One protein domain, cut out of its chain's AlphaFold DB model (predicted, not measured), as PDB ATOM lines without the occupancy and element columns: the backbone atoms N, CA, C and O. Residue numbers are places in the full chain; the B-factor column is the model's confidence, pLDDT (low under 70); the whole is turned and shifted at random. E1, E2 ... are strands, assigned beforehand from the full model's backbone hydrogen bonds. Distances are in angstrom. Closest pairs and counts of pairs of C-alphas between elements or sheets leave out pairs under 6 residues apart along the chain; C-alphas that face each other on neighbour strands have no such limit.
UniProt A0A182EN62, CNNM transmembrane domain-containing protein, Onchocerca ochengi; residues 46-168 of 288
ATOM      1  N   LEU A  46     -20.777 -33.539 -56.436       86.81
ATOM      2  CA  LEU A  46     -20.608 -34.157 -55.124       86.81
ATOM      3  C   LEU A  46     -20.577 -35.684 -55.295       86.81
ATOM      4  O   LEU A  46     -21.510 -36.266 -55.835       86.81
ATOM      5  N   ALA A  47     -19.481 -36.319 -54.889       85.81
ATOM      6  CA  ALA A  47     -19.255 -37.758 -55.026       85.81
ATOM      7  C   ALA A  47     -19.523 -38.529 -53.727       85.81
ATOM      8  O   ALA A  47     -19.889 -39.697 -53.780       85.81
ATOM      9  N   GLY A  48     -19.326 -37.898 -52.567       88.75
ATOM     10  CA  GLY A  48     -19.510 -38.565 -51.282       88.75
ATOM     11  C   GLY A  48     -19.262 -37.662 -50.085       88.75
ATOM     12  O   GLY A  48     -18.809 -36.522 -50.216       88.75
ATOM     13  N   ILE A  49     -19.534 -38.214 -48.909       90.88
ATOM     14  CA  ILE A  49     -19.294 -37.602 -47.605       90.88
ATOM     15  C   ILE A  49     -18.506 -38.585 -46.740       90.88
ATOM     16  O   ILE A  49     -18.601 -39.801 -46.905       90.88
ATOM     17  N   ARG A  50     -17.732 -38.061 -45.802       89.94
ATOM     18  CA  ARG A  50     -17.103 -38.831 -44.736       89.94
ATOM     19  C   ARG A  50     -17.114 -38.001 -43.476       89.94
ATOM     20  O   ARG A  50     -16.757 -36.827 -43.513       89.94
ATOM     21  N   ILE A  51     -17.492 -38.619 -42.368       91.44
ATOM     22  CA  ILE A  51     -17.487 -37.963 -41.068       91.44
ATOM     23  C   ILE A  51     -16.250 -38.399 -40.294       91.44
ATOM     24  O   ILE A  51     -15.864 -39.567 -40.289       91.44
ATOM     25  N   GLU A  52     -15.592 -37.424 -39.683       89.25
ATOM     26  CA  GLU A  52     -14.391 -37.596 -38.880       89.25
ATOM     27  C   GLU A  52     -14.605 -36.947 -37.508       89.25
ATOM     28  O   GLU A  52     -15.120 -35.830 -37.396       89.25
ATOM     29  N   GLY A  53     -14.171 -37.630 -36.447       84.94
ATOM     30  CA  GLY A  53     -14.119 -37.039 -35.110       84.94
ATOM     31  C   GLY A  53     -13.133 -35.866 -35.052       84.94
ATOM     32  O   GLY A  53     -12.136 -35.822 -35.791       84.94
ATOM     33  N   LEU A  54     -13.398 -34.891 -34.183       82.00
ATOM     34  CA  LEU A  54     -12.394 -33.890 -33.825       82.00
ATOM     35  C   LEU A  54     -11.408 -34.516 -32.828       82.00
ATOM     36  O   LEU A  54     -11.834 -35.245 -31.946       82.00
ATOM     37  N   PRO A  55     -10.094 -34.239 -32.921       69.50
ATOM     38  CA  PRO A  55      -9.100 -34.877 -32.063       69.50
ATOM     39  C   PRO A  55      -9.034 -34.230 -30.668       69.50
ATOM     40  O   PRO A  55      -8.332 -34.728 -29.796       69.50
ATOM     41  N   SER A  56      -9.698 -33.085 -30.487       62.81
ATOM     42  CA  SER A  56      -9.632 -32.232 -29.297       62.81
ATOM     43  C   SER A  56     -10.889 -32.317 -28.427       62.81
ATOM     44  O   SER A  56     -10.869 -31.833 -27.303       62.81
ATOM     45  N   GLU A  57     -11.962 -32.927 -28.931       63.72
ATOM     46  CA  GLU A  57     -13.254 -33.093 -28.256       63.72
ATOM     47  C   GLU A  57     -13.625 -34.582 -28.276       63.72
ATOM     48  O   GLU A  57     -13.048 -35.345 -29.052       63.72
ATOM     49  N   ASN A  58     -14.546 -35.019 -27.405       62.81
ATOM     50  CA  ASN A  58     -15.048 -36.398 -27.425       62.81
ATOM     51  C   ASN A  58     -15.404 -36.783 -28.868       62.81
ATOM     52  O   ASN A  58     -16.101 -36.027 -29.540       62.81
ATOM     53  N   ASN A  59     -14.896 -37.923 -29.355       72.12
ATOM     54  CA  ASN A  59     -15.118 -38.374 -30.729       72.12
ATOM     55  C   ASN A  59     -16.630 -38.502 -30.999       72.12
ATOM     56  O   ASN A  59     -17.216 -39.544 -30.735       72.12
ATOM     57  N   GLY A  60     -17.254 -37.460 -31.556       78.44
ATOM     58  CA  GLY A  60     -18.687 -37.439 -31.874       78.44
ATOM     59  C   GLY A  60     -19.086 -38.368 -33.022       78.44
ATOM     60  O   GLY A  60     -20.254 -38.442 -33.372       78.44
ATOM     61  N   PHE A  61     -18.135 -39.079 -33.629       86.00
ATOM     62  CA  PHE A  61     -18.394 -40.092 -34.646       86.00
ATOM     63  C   PHE A  61     -18.423 -41.480 -34.001       86.00
ATOM     64  O   PHE A  61     -17.413 -41.928 -33.456       86.00
ATOM     65  N   VAL A  62     -19.570 -42.158 -34.085       84.81
ATOM     66  CA  VAL A  62     -19.788 -43.476 -33.469       84.81
ATOM     67  C   VAL A  62     -19.387 -44.597 -34.428       84.81
ATOM     68  O   VAL A  62     -18.734 -45.556 -34.022       84.81
ATOM     69  N   GLY A  63     -19.749 -44.480 -35.707       85.31
ATOM     70  CA  GLY A  63     -19.480 -45.509 -36.708       85.31
ATOM     71  C   GLY A  63     -20.461 -45.469 -37.874       85.31
ATOM     72  O   GLY A  63     -21.039 -44.426 -38.172       85.31
ATOM     73  N   TYR A  64     -20.652 -46.613 -38.524       86.38
ATOM     74  CA  TYR A  64     -21.639 -46.788 -39.588       86.38
ATOM     75  C   TYR A  64     -22.689 -47.809 -39.154       86.38
ATOM     76  O   TYR A  64     -22.363 -48.781 -38.475       86.38
ATOM     77  N   ASN A  65     -23.941 -47.588 -39.549       83.12
ATOM     78  CA  ASN A  65     -25.013 -48.566 -39.380       83.12
ATOM     79  C   ASN A  65     -24.913 -49.679 -40.448       83.12
ATOM     80  O   ASN A  65     -24.196 -49.519 -41.436       83.12
ATOM     81  N   ASP A  66     -25.705 -50.749 -40.335       78.50
ATOM     82  CA  ASP A  66     -25.764 -51.861 -41.311       78.50
ATOM     83  C   ASP A  66     -26.137 -51.405 -42.735       78.50
ATOM     84  O   ASP A  66     -25.850 -52.074 -43.724       78.50
ATOM     85  N   LYS A  67     -26.777 -50.236 -42.844       81.06
ATOM     86  CA  LYS A  67     -27.129 -49.568 -44.108       81.06
ATOM     87  C   LYS A  67     -26.044 -48.602 -44.612       81.06
ATOM     88  O   LYS A  67     -26.332 -47.780 -45.476       81.06
ATOM     89  N   GLU A  68     -24.843 -48.647 -44.031       81.00
ATOM     90  CA  GLU A  68     -23.694 -47.766 -44.315       81.00
ATOM     91  C   GLU A  68     -23.974 -46.265 -44.089       81.00
ATOM     92  O   GLU A  68     -23.271 -45.395 -44.601       81.00
ATOM     93  N   VAL A  69     -24.992 -45.953 -43.285       86.62
ATOM     94  CA  VAL A  69     -25.315 -44.595 -42.833       86.62
ATOM     95  C   VAL A  69     -24.359 -44.205 -41.713       86.62
ATOM     96  O   VAL A  69     -24.110 -45.009 -40.813       86.62
ATOM     97  N   SER A  70     -23.838 -42.982 -41.742       88.62
ATOM     98  CA  SER A  70     -22.904 -42.508 -40.717       88.62
ATOM     99  C   SER A  70     -23.644 -42.140 -39.432       88.62
ATOM    100  O   SER A  70     -24.570 -41.336 -39.476       88.62
ATOM    101  N   ILE A  71     -23.226 -42.691 -38.294       90.12
ATOM    102  CA  ILE A  71     -23.825 -42.425 -36.983       90.12
ATOM    103  C   ILE A  71     -22.957 -41.425 -36.218       90.12
ATOM    104  O   ILE A  71     -21.753 -41.642 -36.025       90.12
ATOM    105  N   VAL A  72     -23.581 -40.345 -35.756       91.38
ATOM    106  CA  VAL A  72     -22.947 -39.289 -34.961       91.38
ATOM    107  C   VAL A  72     -23.660 -39.115 -33.626       91.38
ATOM    108  O   VAL A  72     -24.847 -39.395 -33.501       91.38
ATOM    109  N   GLN A  73     -22.926 -38.667 -32.616       88.19
ATOM    110  CA  GLN A  73     -23.477 -38.358 -31.306       88.19
ATOM    111  C   GLN A  73     -24.233 -37.017 -31.361       88.19
ATOM    112  O   GLN A  73     -23.701 -36.062 -31.937       88.19
ATOM    113  N   PRO A  74     -25.445 -36.924 -30.780       90.00
ATOM    114  CA  PRO A  74     -26.219 -35.688 -30.795       90.00
ATOM    115  C   PRO A  74     -25.504 -34.562 -30.043       90.00
ATOM    116  O   PRO A  74     -24.835 -34.806 -29.039       90.00
ATOM    117  N   ASP A  75     -25.641 -33.337 -30.551       88.00
ATOM    118  CA  ASP A  75     -25.086 -32.087 -30.008       88.00
ATOM    119  C   ASP A  75     -23.552 -32.053 -29.858       88.00
ATOM    120  O   ASP A  75     -22.993 -31.109 -29.293       88.00
ATOM    121  N   VAL A  76     -22.842 -33.044 -30.407       89.50
ATOM    122  CA  VAL A  76     -21.377 -33.079 -30.435       89.50
ATOM    123  C   VAL A  76     -20.887 -32.636 -31.817       89.50
ATOM    124  O   VAL A  76     -21.297 -33.207 -32.831       89.50
ATOM    125  N   PRO A  77     -19.997 -31.631 -31.906       89.44
ATOM    126  CA  PRO A  77     -19.444 -31.195 -33.181       89.44
ATOM    127  C   PRO A  77     -18.576 -32.287 -33.820       89.44
ATOM    128  O   PRO A  77     -17.733 -32.919 -33.181       89.44
ATOM    129  N   VAL A  78     -18.744 -32.474 -35.126       91.69
ATOM    130  CA  VAL A  78     -17.975 -33.408 -35.957       91.69
ATOM    131  C   VAL A  78     -17.441 -32.707 -37.204       91.69
ATOM    132  O   VAL A  78     -17.967 -31.682 -37.650       91.69
ATOM    133  N   ARG A  79     -16.369 -33.250 -37.793       91.69
ATOM    134  CA  ARG A  79     -15.855 -32.788 -39.086       91.69
ATOM    135  C   ARG A  79     -16.526 -33.570 -40.193       91.69
ATOM    136  O   ARG A  79     -16.382 -34.785 -40.283       91.69
ATOM    137  N   VAL A  80     -17.213 -32.856 -41.065       92.50
ATOM    138  CA  VAL A  80     -17.842 -33.415 -42.251       92.50
ATOM    139  C   VAL A  80     -16.970 -33.090 -43.457       92.50
ATOM    140  O   VAL A  80     -16.760 -31.927 -43.801       92.50
ATOM    141  N   VAL A  81     -16.441 -34.131 -44.089       92.19
ATOM    142  CA  VAL A  81     -15.599 -34.050 -45.281       92.19
ATOM    143  C   VAL A  81     -16.439 -34.413 -46.498       92.19
ATOM    144  O   VAL A  81     -16.886 -35.546 -46.642       92.19
ATOM    145  N   LEU A  82     -16.634 -33.454 -47.391       92.19
ATOM    146  CA  LEU A  82     -17.324 -33.620 -48.665       92.19
ATOM    147  C   LEU A  82     -16.292 -33.844 -49.765       92.19
ATOM    148  O   LEU A  82     -15.308 -33.108 -49.847       92.19
ATOM    149  N   PHE A  83     -16.519 -34.836 -50.621       91.38
ATOM    150  CA  PHE A  83     -15.639 -35.177 -51.738       91.38
ATOM    151  C   PHE A  83     -16.346 -34.981 -53.066       91.38
ATOM    152  O   PHE A  83     -17.514 -35.333 -53.213       91.38
ATOM    153  N   GLY A  84     -15.617 -34.495 -54.064       89.75
ATOM    154  CA  GLY A  84     -16.163 -34.333 -55.399       89.75
ATOM    155  C   GLY A  84     -15.218 -33.626 -56.358       89.75
ATOM    156  O   GLY A  84     -14.005 -33.649 -56.179       89.75
ATOM    157  N   PHE A  85     -15.786 -33.003 -57.383       87.25
ATOM    158  CA  PHE A  85     -15.066 -32.179 -58.355       87.25
ATOM    159  C   PHE A  85     -15.601 -30.745 -58.341       87.25
ATOM    160  O   PHE A  85     -16.793 -30.542 -58.099       87.25
ATOM    161  N   ALA A  86     -14.724 -29.775 -58.627       85.81
ATOM    162  CA  ALA A  86     -15.010 -28.335 -58.652       85.81
ATOM    163  C   ALA A  86     -15.532 -27.749 -57.320       85.81
ATOM    164  O   ALA A  86     -16.255 -26.759 -57.305       85.81
ATOM    165  N   MET A  87     -15.167 -28.354 -56.185       85.75
ATOM    166  CA  MET A  87     -15.680 -28.009 -54.846       85.75
ATOM    167  C   MET A  87     -15.223 -26.621 -54.327       85.75
ATOM    168  O   MET A  87     -15.730 -26.117 -53.324       85.75
ATOM    169  N   ASP A  88     -14.288 -25.970 -55.014       87.00
ATOM    170  CA  ASP A  88     -13.805 -24.610 -54.742       87.00
ATOM    171  C   ASP A  88     -14.832 -23.510 -55.090       87.00
ATOM    172  O   ASP A  88     -14.792 -22.404 -54.537       87.00
ATOM    173  N   ASP A  89     -15.821 -23.847 -55.920       85.75
ATOM    174  CA  ASP A  89     -16.923 -22.954 -56.293       85.75
ATOM    175  C   ASP A  89     -18.126 -23.055 -55.333       85.75
ATOM    176  O   ASP A  89     -19.162 -22.440 -55.571       85.75
ATOM    177  N   ILE A  90     -18.029 -23.827 -54.244       87.00
ATOM    178  CA  ILE A  90     -19.110 -23.979 -53.255       87.00
ATOM    179  C   ILE A  90     -19.158 -22.760 -52.320       87.00
ATOM    180  O   ILE A  90     -18.124 -22.319 -51.811       87.00
ATOM    181  N   ALA A  91     -20.365 -22.233 -52.089       86.56
ATOM    182  CA  ALA A  91     -20.635 -21.094 -51.205       86.56
ATOM    183  C   ALA A  91     -21.276 -21.506 -49.873       86.56
ATOM    184  O   ALA A  91     -20.994 -20.906 -48.838       86.56
ATOM    185  N   LEU A  92     -22.151 -22.513 -49.912       89.12
ATOM    186  CA  LEU A  92     -22.978 -22.909 -48.777       89.12
ATOM    187  C   LEU A  92     -23.146 -24.430 -48.758       89.12
ATOM    188  O   LEU A  92     -23.460 -25.051 -49.777       89.12
ATOM    189  N   VAL A  93     -22.948 -25.019 -47.584       90.88
ATOM    190  CA  VAL A  93     -23.266 -26.416 -47.283       90.88
ATOM    191  C   VAL A  93     -24.417 -26.413 -46.292       90.88
ATOM    192  O   VAL A  93     -24.352 -25.744 -45.265       90.88
ATOM    193  N   THR A  94     -25.467 -27.162 -46.594       91.25
ATOM    194  CA  THR A  94     -26.667 -27.253 -45.760       91.25
ATOM    195  C   THR A  94     -26.989 -28.702 -45.443       91.25
ATOM    196  O   THR A  94     -26.763 -29.591 -46.270       91.25
ATOM    197  N   PHE A  95     -27.536 -28.933 -44.254       91.31
ATOM    198  CA  PHE A  95     -28.081 -30.222 -43.854       91.31
ATOM    199  C   PHE A  95     -29.582 -30.085 -43.604       91.31
ATOM    200  O   PHE A  95     -30.023 -29.143 -42.946       91.31
ATOM    201  N   THR A  96     -30.365 -31.014 -44.144       90.69
ATOM    202  CA  THR A  96     -31.831 -31.029 -44.046       90.69
ATOM    203  C   THR A  96     -32.323 -32.395 -43.609       90.69
ATOM    204  O   THR A  96     -31.768 -33.409 -44.021       90.69
ATOM    205  N   ARG A  97     -33.401 -32.445 -42.828       89.50
ATOM    206  CA  ARG A  97     -34.129 -33.692 -42.538       89.50
ATOM    207  C   ARG A  97     -35.099 -34.116 -43.649       89.50
ATOM    208  O   ARG A  97     -35.647 -35.213 -43.615       89.50
ATOM    209  N   VAL A  98     -35.318 -33.279 -44.669       85.75
ATOM    210  CA  VAL A  98     -36.314 -33.527 -45.725       85.75
ATOM    211  C   VAL A  98     -35.652 -34.039 -47.010       85.75
ATOM    212  O   VAL A  98     -34.972 -33.292 -47.708       85.75
ATOM    213  N   TRP A  99     -35.948 -35.286 -47.401       74.88
ATOM    214  CA  TRP A  99     -35.347 -36.010 -48.548       74.88
ATOM    215  C   TRP A  99     -35.339 -35.260 -49.904       74.88
ATOM    216  O   TRP A  99     -34.534 -35.571 -50.785       74.88
ATOM    217  N   ASN A 100     -36.219 -34.273 -50.117       75.75
ATOM    218  CA  ASN A 100     -36.364 -33.585 -51.408       75.75
ATOM    219  C   ASN A 100     -36.320 -32.055 -51.365       75.75
ATOM    220  O   ASN A 100     -36.324 -31.446 -52.433       75.75
ATOM    221  N   ASN A 101     -36.239 -31.444 -50.184       80.31
ATOM    222  CA  ASN A 101     -36.311 -29.992 -50.048       80.31
ATOM    223  C   ASN A 101     -35.054 -29.464 -49.362       80.31
ATOM    224  O   ASN A 101     -35.001 -29.368 -48.144       80.31
ATOM    225  N   CYS A 102     -34.071 -29.048 -50.162       79.25
ATOM    226  CA  CYS A 102     -32.870 -28.376 -49.657       79.25
ATOM    227  C   CYS A 102     -33.126 -26.921 -49.211       79.25
ATOM    228  O   CYS A 102     -32.213 -26.273 -48.721       79.25
ATOM    229  N   SER A 103     -34.340 -26.391 -49.405       78.12
ATOM    230  CA  SER A 103     -34.729 -25.043 -48.962       78.12
ATOM    231  C   SER A 103     -35.085 -24.969 -47.476       78.12
ATOM    232  O   SER A 103     -35.152 -23.874 -46.931       78.12
ATOM    233  N   VAL A 104     -35.374 -26.112 -46.844       81.69
ATOM    234  CA  VAL A 104     -35.640 -26.207 -45.405       81.69
ATOM    235  C   VAL A 104     -34.439 -26.896 -44.776       81.69
ATOM    236  O   VAL A 104     -34.350 -28.122 -44.758       81.69
ATOM    237  N   SER A 105     -33.482 -26.093 -44.345       81.69
ATOM    238  CA  SER A 105     -32.196 -26.483 -43.772       81.69
ATOM    239  C   SER A 105     -32.240 -26.333 -42.255       81.69
ATOM    240  O   SER A 105     -32.679 -25.312 -41.734       81.69
ATOM    241  N   ASP A 106     -31.776 -27.355 -41.540       82.56
ATOM    242  CA  ASP A 106     -31.625 -27.306 -40.081       82.56
ATOM    243  C   ASP A 106     -30.275 -26.697 -39.688       82.56
ATOM    244  O   ASP A 106     -30.150 -26.028 -38.666       82.56
ATOM    245  N   ILE A 107     -29.254 -26.936 -40.514       87.56
ATOM    246  CA  ILE A 107     -27.886 -26.473 -40.293       87.56
ATOM    247  C   ILE A 107     -27.389 -25.868 -41.598       87.56
ATOM    248  O   ILE A 107     -27.370 -26.538 -42.634       87.56
ATOM    249  N   GLU A 108     -26.953 -24.616 -41.536       88.94
ATOM    250  CA  GLU A 108     -26.381 -23.884 -42.661       88.94
ATOM    251  C   GLU A 108     -24.954 -23.471 -42.334       88.94
ATOM    252  O   GLU A 108     -24.692 -22.850 -41.307       88.94
ATOM    253  N   ILE A 109     -24.023 -23.830 -43.213       89.62
ATOM    254  CA  ILE A 109     -22.603 -23.539 -43.051       89.62
ATOM    255  C   ILE A 109     -22.140 -22.765 -44.271       89.62
ATOM    256  O   ILE A 109     -22.146 -23.269 -45.399       89.62
ATOM    257  N   THR A 110     -21.730 -21.530 -44.028       87.56
ATOM    258  CA  THR A 110     -21.271 -20.619 -45.071       87.56
ATOM    259  C   THR A 110     -19.766 -20.762 -45.298       87.56
ATOM    260  O   THR A 110     -19.040 -21.296 -44.459       87.56
ATOM    261  N   GLN A 111     -19.276 -20.262 -46.434       81.50
ATOM    262  CA  GLN A 111     -17.858 -20.308 -46.798       81.50
ATOM    263  C   GLN A 111     -16.842 -19.896 -45.700       81.50
ATOM    264  O   GLN A 111     -15.809 -20.565 -45.617       81.50
ATOM    265  N   PRO A 112     -17.053 -18.860 -44.853       81.00
ATOM    266  CA  PRO A 112     -16.106 -18.519 -43.780       81.00
ATOM    267  C   PRO A 112     -15.915 -19.625 -42.732       81.00
ATOM    268  O   PRO A 112     -14.853 -19.700 -42.119       81.00
ATOM    269  N   ASP A 113     -16.903 -20.501 -42.556       82.88
ATOM    270  CA  ASP A 113     -16.865 -21.586 -41.572       82.88
ATOM    271  C   ASP A 113     -16.239 -22.873 -42.143       82.88
ATOM    272  O   ASP A 113     -16.103 -23.895 -41.454       82.88
ATOM    273  N   PHE A 114     -15.827 -22.852 -43.415       87.94
ATOM    274  CA  PHE A 114     -15.152 -23.979 -44.048       87.94
ATOM    275  C   PHE A 114     -13.725 -24.087 -43.515       87.94
ATOM    276  O   PHE A 114     -12.901 -23.190 -43.653       87.94
ATOM    277  N   THR A 115     -13.397 -25.239 -42.931       83.19
ATOM    278  CA  THR A 115     -12.050 -25.499 -42.407       83.19
ATOM    279  C   THR A 115     -11.044 -25.681 -43.543       83.19
ATOM    280  O   THR A 115      -9.905 -25.233 -43.447       83.19
ATOM    281  N   ILE A 116     -11.442 -26.378 -44.613       84.06
ATOM    282  CA  ILE A 116     -10.612 -26.631 -45.798       84.06
ATOM    283  C   ILE A 116     -11.514 -26.551 -47.028       84.06
ATOM    284  O   ILE A 116     -12.552 -27.205 -47.056       84.06
ATOM    285  N   GLN A 117     -11.091 -25.827 -48.062       87.50
ATOM    286  CA  GLN A 117     -11.753 -25.802 -49.365       87.50
ATOM    287  C   GLN A 117     -10.707 -25.998 -50.463       87.50
ATOM    288  O   GLN A 117      -9.741 -25.245 -50.561       87.50
ATOM    289  N   THR A 118     -10.874 -27.043 -51.269       88.12
ATOM    290  CA  THR A 118     -10.054 -27.318 -52.456       88.12
ATOM    291  C   THR A 118     -10.956 -27.692 -53.624       88.12
ATOM    292  O   THR A 118     -12.143 -27.937 -53.439       88.12
ATOM    293  N   GLU A 119     -10.399 -27.830 -54.828       88.00
ATOM    294  CA  GLU A 119     -11.156 -28.275 -56.008       88.00
ATOM    295  C   GLU A 119     -11.800 -29.664 -55.837       88.00
ATOM    296  O   GLU A 119     -12.771 -29.987 -56.521       88.00
ATOM    297  N   LYS A 120     -11.260 -30.506 -54.940       88.62
ATOM    298  CA  LYS A 120     -11.675 -31.911 -54.777       88.62
ATOM    299  C   LYS A 120     -12.400 -32.222 -53.470       88.62
ATOM    300  O   LYS A 120     -13.011 -33.285 -53.350       88.62
ATOM    301  N   ARG A 121     -12.295 -31.354 -52.462       91.25
ATOM    302  CA  ARG A 121     -12.942 -31.575 -51.166       91.25
ATOM    303  C   ARG A 121     -13.221 -30.283 -50.416       91.25
ATOM    304  O   ARG A 121     -12.450 -29.331 -50.502       91.25
ATOM    305  N   VAL A 122     -14.269 -30.310 -49.604       91.88
ATOM    306  CA  VAL A 122     -14.603 -29.264 -48.631       91.88
ATOM    307  C   VAL A 122     -14.764 -29.914 -47.262       91.88
ATOM    308  O   VAL A 122     -15.345 -30.989 -47.153       91.88
ATOM    309  N   VAL A 123     -14.219 -29.294 -46.220       92.19
ATOM    310  CA  VAL A 123     -14.319 -29.768 -44.835       92.19
ATOM    311  C   VAL A 123     -15.045 -28.721 -44.013       92.19
ATOM    312  O   VAL A 123     -14.578 -27.586 -43.915       92.19
ATOM    313  N   VAL A 124     -16.148 -29.120 -43.390       92.81
ATOM    314  CA  VAL A 124     -16.970 -28.268 -42.527       92.81
ATOM    315  C   VAL A 124     -17.069 -28.853 -41.124       92.81
ATOM    316  O   VAL A 124     -16.888 -30.057 -40.930       92.81
ATOM    317  N   LYS A 125     -17.336 -28.004 -40.135       91.31
ATOM    318  CA  LYS A 125     -17.630 -28.426 -38.761       91.31
ATOM    319  C   LYS A 125     -19.121 -28.248 -38.513       91.31
ATOM    320  O   LYS A 125     -19.626 -27.149 -38.707       91.31
ATOM    321  N   ALA A 126     -19.803 -29.309 -38.103       91.06
ATOM    322  CA  ALA A 126     -21.244 -29.305 -37.866       91.06
ATOM    323  C   ALA A 126     -21.567 -30.086 -36.589       91.06
ATOM    324  O   ALA A 126     -20.916 -31.092 -36.316       91.06
ATOM    325  N   ALA A 127     -22.568 -29.641 -35.834       90.81
ATOM    326  CA  ALA A 127     -23.153 -30.388 -34.722       90.81
ATOM    327  C   ALA A 127     -24.609 -30.703 -35.072       90.81
ATOM    328  O   ALA A 127     -25.327 -29.818 -35.540       90.81
ATOM    329  N   PHE A 128     -25.024 -31.955 -34.884       91.19
ATOM    330  CA  PHE A 128     -26.352 -32.432 -35.274       91.19
ATOM    331  C   PHE A 128     -27.217 -32.628 -34.026       91.19
ATOM    332  O   PHE A 128     -26.803 -33.389 -33.150       91.19
ATOM    333  N   PRO A 129     -28.384 -31.972 -33.915       90.06
ATOM    334  CA  PRO A 129     -29.268 -32.164 -32.773       90.06
ATOM    335  C   PRO A 129     -29.948 -33.533 -32.828       90.06
ATOM    336  O   PRO A 129     -30.124 -34.107 -33.910       90.06
ATOM    337  N   ASP A 130     -30.351 -34.035 -31.660       88.56
ATOM    338  CA  ASP A 130     -31.023 -35.329 -31.541       88.56
ATOM    339  C   ASP A 130     -32.331 -35.365 -32.349       88.56
ATOM    340  O   ASP A 130     -33.216 -34.517 -32.201       88.56
ATOM    341  N   SER A 131     -32.426 -36.337 -33.253       84.88
ATOM    342  CA  SER A 131     -33.529 -36.505 -34.194       84.88
ATOM    343  C   SER A 131     -33.635 -37.967 -34.632       84.88
ATOM    344  O   SER A 131     -32.624 -38.650 -34.806       84.88
ATOM    345  N   ALA A 132     -34.870 -38.433 -34.844       84.38
ATOM    346  CA  ALA A 132     -35.157 -39.751 -35.416       84.38
ATOM    347  C   ALA A 132     -35.003 -39.773 -36.950       84.38
ATOM    348  O   ALA A 132     -34.784 -40.824 -37.548       84.38
ATOM    349  N   ASP A 133     -35.122 -38.608 -37.591       87.12
ATOM    350  CA  ASP A 133     -34.972 -38.470 -39.039       87.12
ATOM    351  C   ASP A 133     -33.497 -38.388 -39.456       87.12
ATOM    352  O   ASP A 133     -32.657 -37.839 -38.740       87.12
ATOM    353  N   LEU A 134     -33.202 -38.887 -40.659       88.50
ATOM    354  CA  LEU A 134     -31.875 -38.818 -41.272       88.50
ATOM    355  C   LEU A 134     -31.584 -37.409 -41.801       88.50
ATOM    356  O   LEU A 134     -32.431 -36.786 -42.438       88.50
ATOM    357  N   TYR A 135     -30.349 -36.949 -41.624       90.00
ATOM    358  CA  TYR A 135     -29.863 -35.710 -42.221       90.00
ATOM    359  C   TYR A 135     -29.271 -35.968 -43.611       90.00
ATOM    360  O   TYR A 135     -28.376 -36.799 -43.793       90.00
ATOM    361  N   TYR A 136     -29.749 -35.204 -44.585       90.00
ATOM    362  CA  TYR A 136     -29.292 -35.158 -45.970       90.00
ATOM    363  C   TYR A 136     -28.419 -33.933 -46.191       90.00
ATOM    364  O   TYR A 136     -28.719 -32.853 -45.684       90.00
ATOM    365  N   VAL A 137     -27.367 -34.083 -46.992       90.44
ATOM    366  CA  VAL A 137     -26.490 -32.972 -47.365       90.44
ATOM    367  C   VAL A 137     -26.902 -32.358 -48.704       90.44
ATOM    368  O   VAL A 137     -27.083 -33.059 -49.705       90.44
ATOM    369  N   CYS A 138     -26.996 -31.033 -48.733       88.94
ATOM    370  CA  CYS A 138     -27.182 -30.245 -49.944       88.94
ATOM    371  C   CYS A 138     -26.096 -29.169 -50.034       88.94
ATOM    372  O   CYS A 138     -25.774 -28.508 -49.046       88.94
ATOM    373  N   VAL A 139     -25.550 -28.960 -51.230       89.31
ATOM    374  CA  VAL A 139     -24.535 -27.926 -51.480       89.31
ATOM    375  C   VAL A 139     -25.050 -26.897 -52.481       89.31
ATOM    376  O   VAL A 139     -25.720 -27.250 -53.454       89.31
ATOM    377  N   LYS A 140     -24.727 -25.624 -52.254       87.44
ATOM    378  CA  LYS A 140     -25.022 -24.514 -53.166       87.44
ATOM    379  C   LYS A 140     -23.712 -23.886 -53.636       87.44
ATOM    380  O   LYS A 140     -22.813 -23.595 -52.842       87.44
ATOM    381  N   GLN A 141     -23.601 -23.714 -54.946       86.12
ATOM    382  CA  GLN A 141     -22.467 -23.051 -55.578       86.12
ATOM    383  C   GLN A 141     -22.575 -21.525 -55.441       86.12
ATOM    384  O   GLN A 141     -23.660 -20.993 -55.205       86.12
ATOM    385  N   LYS A 142     -21.450 -20.824 -55.591       82.56
ATOM    386  CA  LYS A 142     -21.411 -19.359 -55.672       82.56
ATOM    387  C   LYS A 142     -22.290 -18.883 -56.836       82.56
ATOM    388  O   LYS A 142     -22.291 -19.542 -57.881       82.56
ATOM    389  N   PRO A 143     -23.030 -17.773 -56.672       75.94
ATOM    390  CA  PRO A 143     -23.785 -17.197 -57.774       75.94
ATOM    391  C   PRO A 143     -22.821 -16.897 -58.925       75.94
ATOM    392  O   PRO A 143     -21.716 -16.393 -58.710       75.94
ATOM    393  N   LYS A 144     -23.208 -17.282 -60.143       71.62
ATOM    394  CA  LYS A 144     -22.430 -16.961 -61.344       71.62
ATOM    395  C   LYS A 144     -23.020 -15.709 -61.964       71.62
ATOM    396  O   LYS A 144     -24.222 -15.646 -62.201       71.62
ATOM    397  N   GLU A 145     -22.164 -14.737 -62.237       69.88
ATOM    398  CA  GLU A 145     -22.550 -13.533 -62.957       69.88
ATOM    399  C   GLU A 145     -22.604 -13.847 -64.457       69.88
ATOM    400  O   GLU A 145     -21.653 -14.381 -65.039       69.88
ATOM    401  N   ASN A 146     -23.746 -13.577 -65.081       67.50
ATOM    402  CA  ASN A 146     -23.895 -13.701 -66.526       67.50
ATOM    403  C   ASN A 146     -23.090 -12.634 -67.274       67.50
ATOM    404  O   ASN A 146     -22.701 -11.612 -66.717       67.50
ATOM    405  N   ALA A 147     -22.946 -12.807 -68.592       61.47
ATOM    406  CA  ALA A 147     -22.369 -11.791 -69.479       61.47
ATOM    407  C   ALA A 147     -23.100 -10.424 -69.428       61.47
ATOM    408  O   ALA A 147     -22.569  -9.433 -69.923       61.47
ATOM    409  N   GLN A 148     -24.299 -10.369 -68.835       63.66
ATOM    410  CA  GLN A 148     -25.103  -9.166 -68.598       63.66
ATOM    411  C   GLN A 148     -25.029  -8.605 -67.161       63.66
ATOM    412  O   GLN A 148     -25.748  -7.655 -66.863       63.66
ATOM    413  N   GLY A 149     -24.192  -9.152 -66.273       58.59
ATOM    414  CA  GLY A 149     -24.068  -8.660 -64.892       58.59
ATOM    415  C   GLY A 149     -25.186  -9.108 -63.939       58.59
ATOM    416  O   GLY A 149     -25.313  -8.582 -62.838       58.59
ATOM    417  N   GLU A 150     -26.036 -10.051 -64.358       56.91
ATOM    418  CA  GLU A 150     -27.087 -10.630 -63.513       56.91
ATOM    419  C   GLU A 150     -26.535 -11.838 -62.740       56.91
ATOM    420  O   GLU A 150     -26.004 -12.775 -63.347       56.91
ATOM    421  N   GLU A 151     -26.666 -11.829 -61.409       59.91
ATOM    422  CA  GLU A 151     -26.335 -12.971 -60.548       59.91
ATOM    423  C   GLU A 151     -27.352 -14.103 -60.765       59.91
ATOM    424  O   GLU A 151     -28.504 -14.016 -60.334       59.91
ATOM    425  N   ILE A 152     -26.940 -15.197 -61.416       62.81
ATOM    426  CA  ILE A 152     -27.749 -16.418 -61.442       62.81
ATOM    427  C   ILE A 152     -27.489 -17.203 -60.164       62.81
ATOM    428  O   ILE A 152     -26.398 -17.744 -59.940       62.81
ATOM    429  N   ASP A 153     -28.546 -17.350 -59.377       59.34
ATOM    430  CA  ASP A 153     -28.555 -18.210 -58.209       59.34
ATOM    431  C   ASP A 153     -28.593 -19.690 -58.639       59.34
ATOM    432  O   ASP A 153     -29.515 -20.147 -59.321       59.34
ATOM    433  N   GLN A 154     -27.552 -20.453 -58.293       64.31
ATOM    434  CA  GLN A 154     -27.425 -21.846 -58.734       64.31
ATOM    435  C   GLN A 154     -28.293 -22.790 -57.881       64.31
ATOM    436  O   GLN A 154     -28.406 -22.637 -56.663       64.31
ATOM    437  N   HIS A 155     -28.896 -23.795 -58.527       70.12
ATOM    438  CA  HIS A 155     -29.743 -24.799 -57.876       70.12
ATOM    439  C   HIS A 155     -28.942 -25.661 -56.884       70.12
ATOM    440  O   HIS A 155     -27.791 -26.018 -57.140       70.12
ATOM    441  N   PHE A 156     -29.576 -26.060 -55.777       71.50
ATOM    442  CA  PHE A 156     -28.981 -26.968 -54.795       71.50
ATOM    443  C   PHE A 156     -28.617 -28.318 -55.417       71.50
ATOM    444  O   PHE A 156     -29.445 -28.990 -56.035       71.50
ATOM    445  N   ILE A 157     -27.383 -28.757 -55.223       79.62
ATOM    446  CA  ILE A 157     -26.947 -30.084 -55.646       79.62
ATOM    447  C   ILE A 157     -27.077 -31.002 -54.439       79.62
ATOM    448  O   ILE A 157     -26.429 -30.799 -53.413       79.62
ATOM    449  N   LYS A 158     -27.946 -32.005 -54.570       77.00
ATOM    450  CA  LYS A 158     -28.156 -33.052 -53.568       77.00
ATOM    451  C   LYS A 158     -27.453 -34.336 -53.975       77.00
ATOM    452  O   LYS A 158     -27.389 -34.662 -55.161       77.00
ATOM    453  N   LEU A 159     -26.974 -35.076 -52.982       77.62
ATOM    454  CA  LEU A 159     -26.452 -36.420 -53.181       77.62
ATOM    455  C   LEU A 159     -27.541 -37.438 -52.836       77.62
ATOM    456  O   LEU A 159     -27.962 -37.551 -51.689       77.62
ATOM    457  N   HIS A 160     -28.008 -38.171 -53.843       70.50
ATOM    458  CA  HIS A 160     -29.034 -39.209 -53.707       70.50
ATOM    459  C   HIS A 160     -28.456 -40.562 -53.274       70.50
ATOM    460  O   HIS A 160     -28.815 -41.600 -53.824       70.50
ATOM    461  N   ASP A 161     -27.547 -40.553 -52.303       77.38
ATOM    462  CA  ASP A 161     -26.922 -41.766 -51.785       77.38
ATOM    463  C   ASP A 161     -27.235 -41.913 -50.293       77.38
ATOM    464  O   ASP A 161     -27.042 -40.981 -49.514       77.38
ATOM    465  N   LEU A 162     -27.710 -43.091 -49.885       75.56
ATOM    466  CA  LEU A 162     -27.936 -43.427 -48.476       75.56
ATOM    467  C   LEU A 162     -26.626 -43.360 -47.679       75.56
ATOM    468  O   LEU A 162     -26.634 -42.935 -46.525       75.56
ATOM    469  N   ARG A 163     -25.489 -43.663 -48.314       78.12
ATOM    470  CA  ARG A 163     -24.145 -43.517 -47.725       78.12
ATOM    471  C   ARG A 163     -23.791 -42.067 -47.412       78.12
ATOM    472  O   ARG A 163     -22.889 -41.808 -46.620       78.12
ATOM    473  N   ALA A 164     -24.497 -41.124 -48.035       82.56
ATOM    474  CA  ALA A 164     -24.315 -39.701 -47.817       82.56
ATOM    475  C   ALA A 164     -25.173 -39.118 -46.687       82.56
ATOM    476  O   ALA A 164     -25.167 -37.904 -46.477       82.56
ATOM    477  N   THR A 165     -25.918 -39.971 -45.982       87.69
ATOM    478  CA  THR A 165     -26.817 -39.561 -44.905       87.69
ATOM    479  C   THR A 165     -26.176 -39.734 -43.538       87.69
ATOM    480  O   THR A 165     -25.282 -40.566 -43.337       87.69
ATOM    481  N   ILE A 166     -26.636 -38.915 -42.599       89.88
ATOM    482  CA  ILE A 166     -26.142 -38.876 -41.225       89.88
ATOM    483  C   ILE A 166     -27.313 -39.185 -40.293       89.88
ATOM    484  O   ILE A 166     -28.384 -38.598 -40.423       89.88
ATOM    485  N   SER A 167     -27.107 -40.110 -39.360       88.94
ATOM    486  CA  SER A 167     -28.064 -40.489 -38.322       88.94
ATOM    487  C   SER A 167     -27.530 -40.089 -36.955       88.94
ATOM    488  O   SER A 167     -26.373 -40.360 -36.638       88.94
ATOM    489  N   THR A 168     -28.380 -39.488 -36.129       86.88
ATOM    490  CA  THR A 168     -28.108 -39.252 -34.701       86.88
ATOM    491  C   THR A 168     -28.618 -40.385 -33.813       86.88
ATOM    492  O   THR A 168     -28.210 -40.499 -32.660       86.88
TER     493      THR A 168
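Overview. This is residues 46 to 168 of the 288 residues of the protein "CNNM transmembrane domain-containing protein" of Onchocerca ochengi (UniProt A0A182EN62). Two sheets stand face to face as a sandwich with their strands crossed, a four-stranded sheet E1, E4, E8, E7 and a three-stranded sheet E6, E5, E9. The small hairpin of E2 and E3 sits at one end, and a long narrow loop around residues 144 to 152 reaches out at the other. The printed part has 123 residues, with no named helix and nine named strands, E1 to E9 in order along the chain; both larger sheets are antiparallel. The class is all strand, though the named strands hold 51 of the 123 residues, under half. The whole is compact, with a radius of gyration of the C-alphas of 14.6 A, yet elongated in outline, with spans of 49, 30 and 22 A.

Along the chain. E1, residues 46 to 52, begins at C-alpha 46 (-20.608, -34.157, -55.124) and is 17.7 A long. E2 is residues 61 to 64 and E3 residues 70 to 72. E4, residues 77 to 85, is the longest strand at 25.6 A and ends at C-alpha 85 (-15.066, -32.179, -58.355). E5, residues 90 to 96, is 17.2 A long. E6 is residues 107 to 110 and E7 residues 114 to 117. E8, residues 121 to 127, is 19.4 A long. E9, residues 136 to 141, is 16.9 A long and ends at C-alpha 141 (-22.467, -23.051, -55.578).

Arrangement. In the twisted sheet E1, E4, E8, E7, N 50 and O 81 of E1 and E4 are within hydrogen-bond range at 2.8 A, as are N 80 and O 124 of E4 and E8 at 2.8 A, and N 115 and O 123 of the hairpin E7 and E8 at 2.8 A. In the other sheet, N 93 of E5 and O 109 of E6, a hairpin, are 2.9 A apart, and N 94 of E5 and O 138 of E9 are 2.8 A apart. The facing parts of the two sheets are 9.8 A centre to centre, with their strands at 54 degrees. Between the sheets, the closest C-alphas of E6 and E8 are those of Ile 109 and Val 124, 7.4 A apart. In the hairpin E2 and E3, N 71 and O 63 are 2.8 A apart. The closest C-alphas of E1 and E2 are those of Glu 52 and Phe 61, 6.3 A apart.

Size, cuts and confidence. The C-alphas of Asp 66 and Gln 148 are the two farthest apart, at 50.7 A. The printed part has no cut, and no link between named strands is long. Residues 142 to 168 hold no named element; within them residues 166 to 167 pair in parallel with residues 70 to 71 of E3. The mean pLDDT of the printed part is 83.2, with residues 55 to 58 and 145 to 154 under 70.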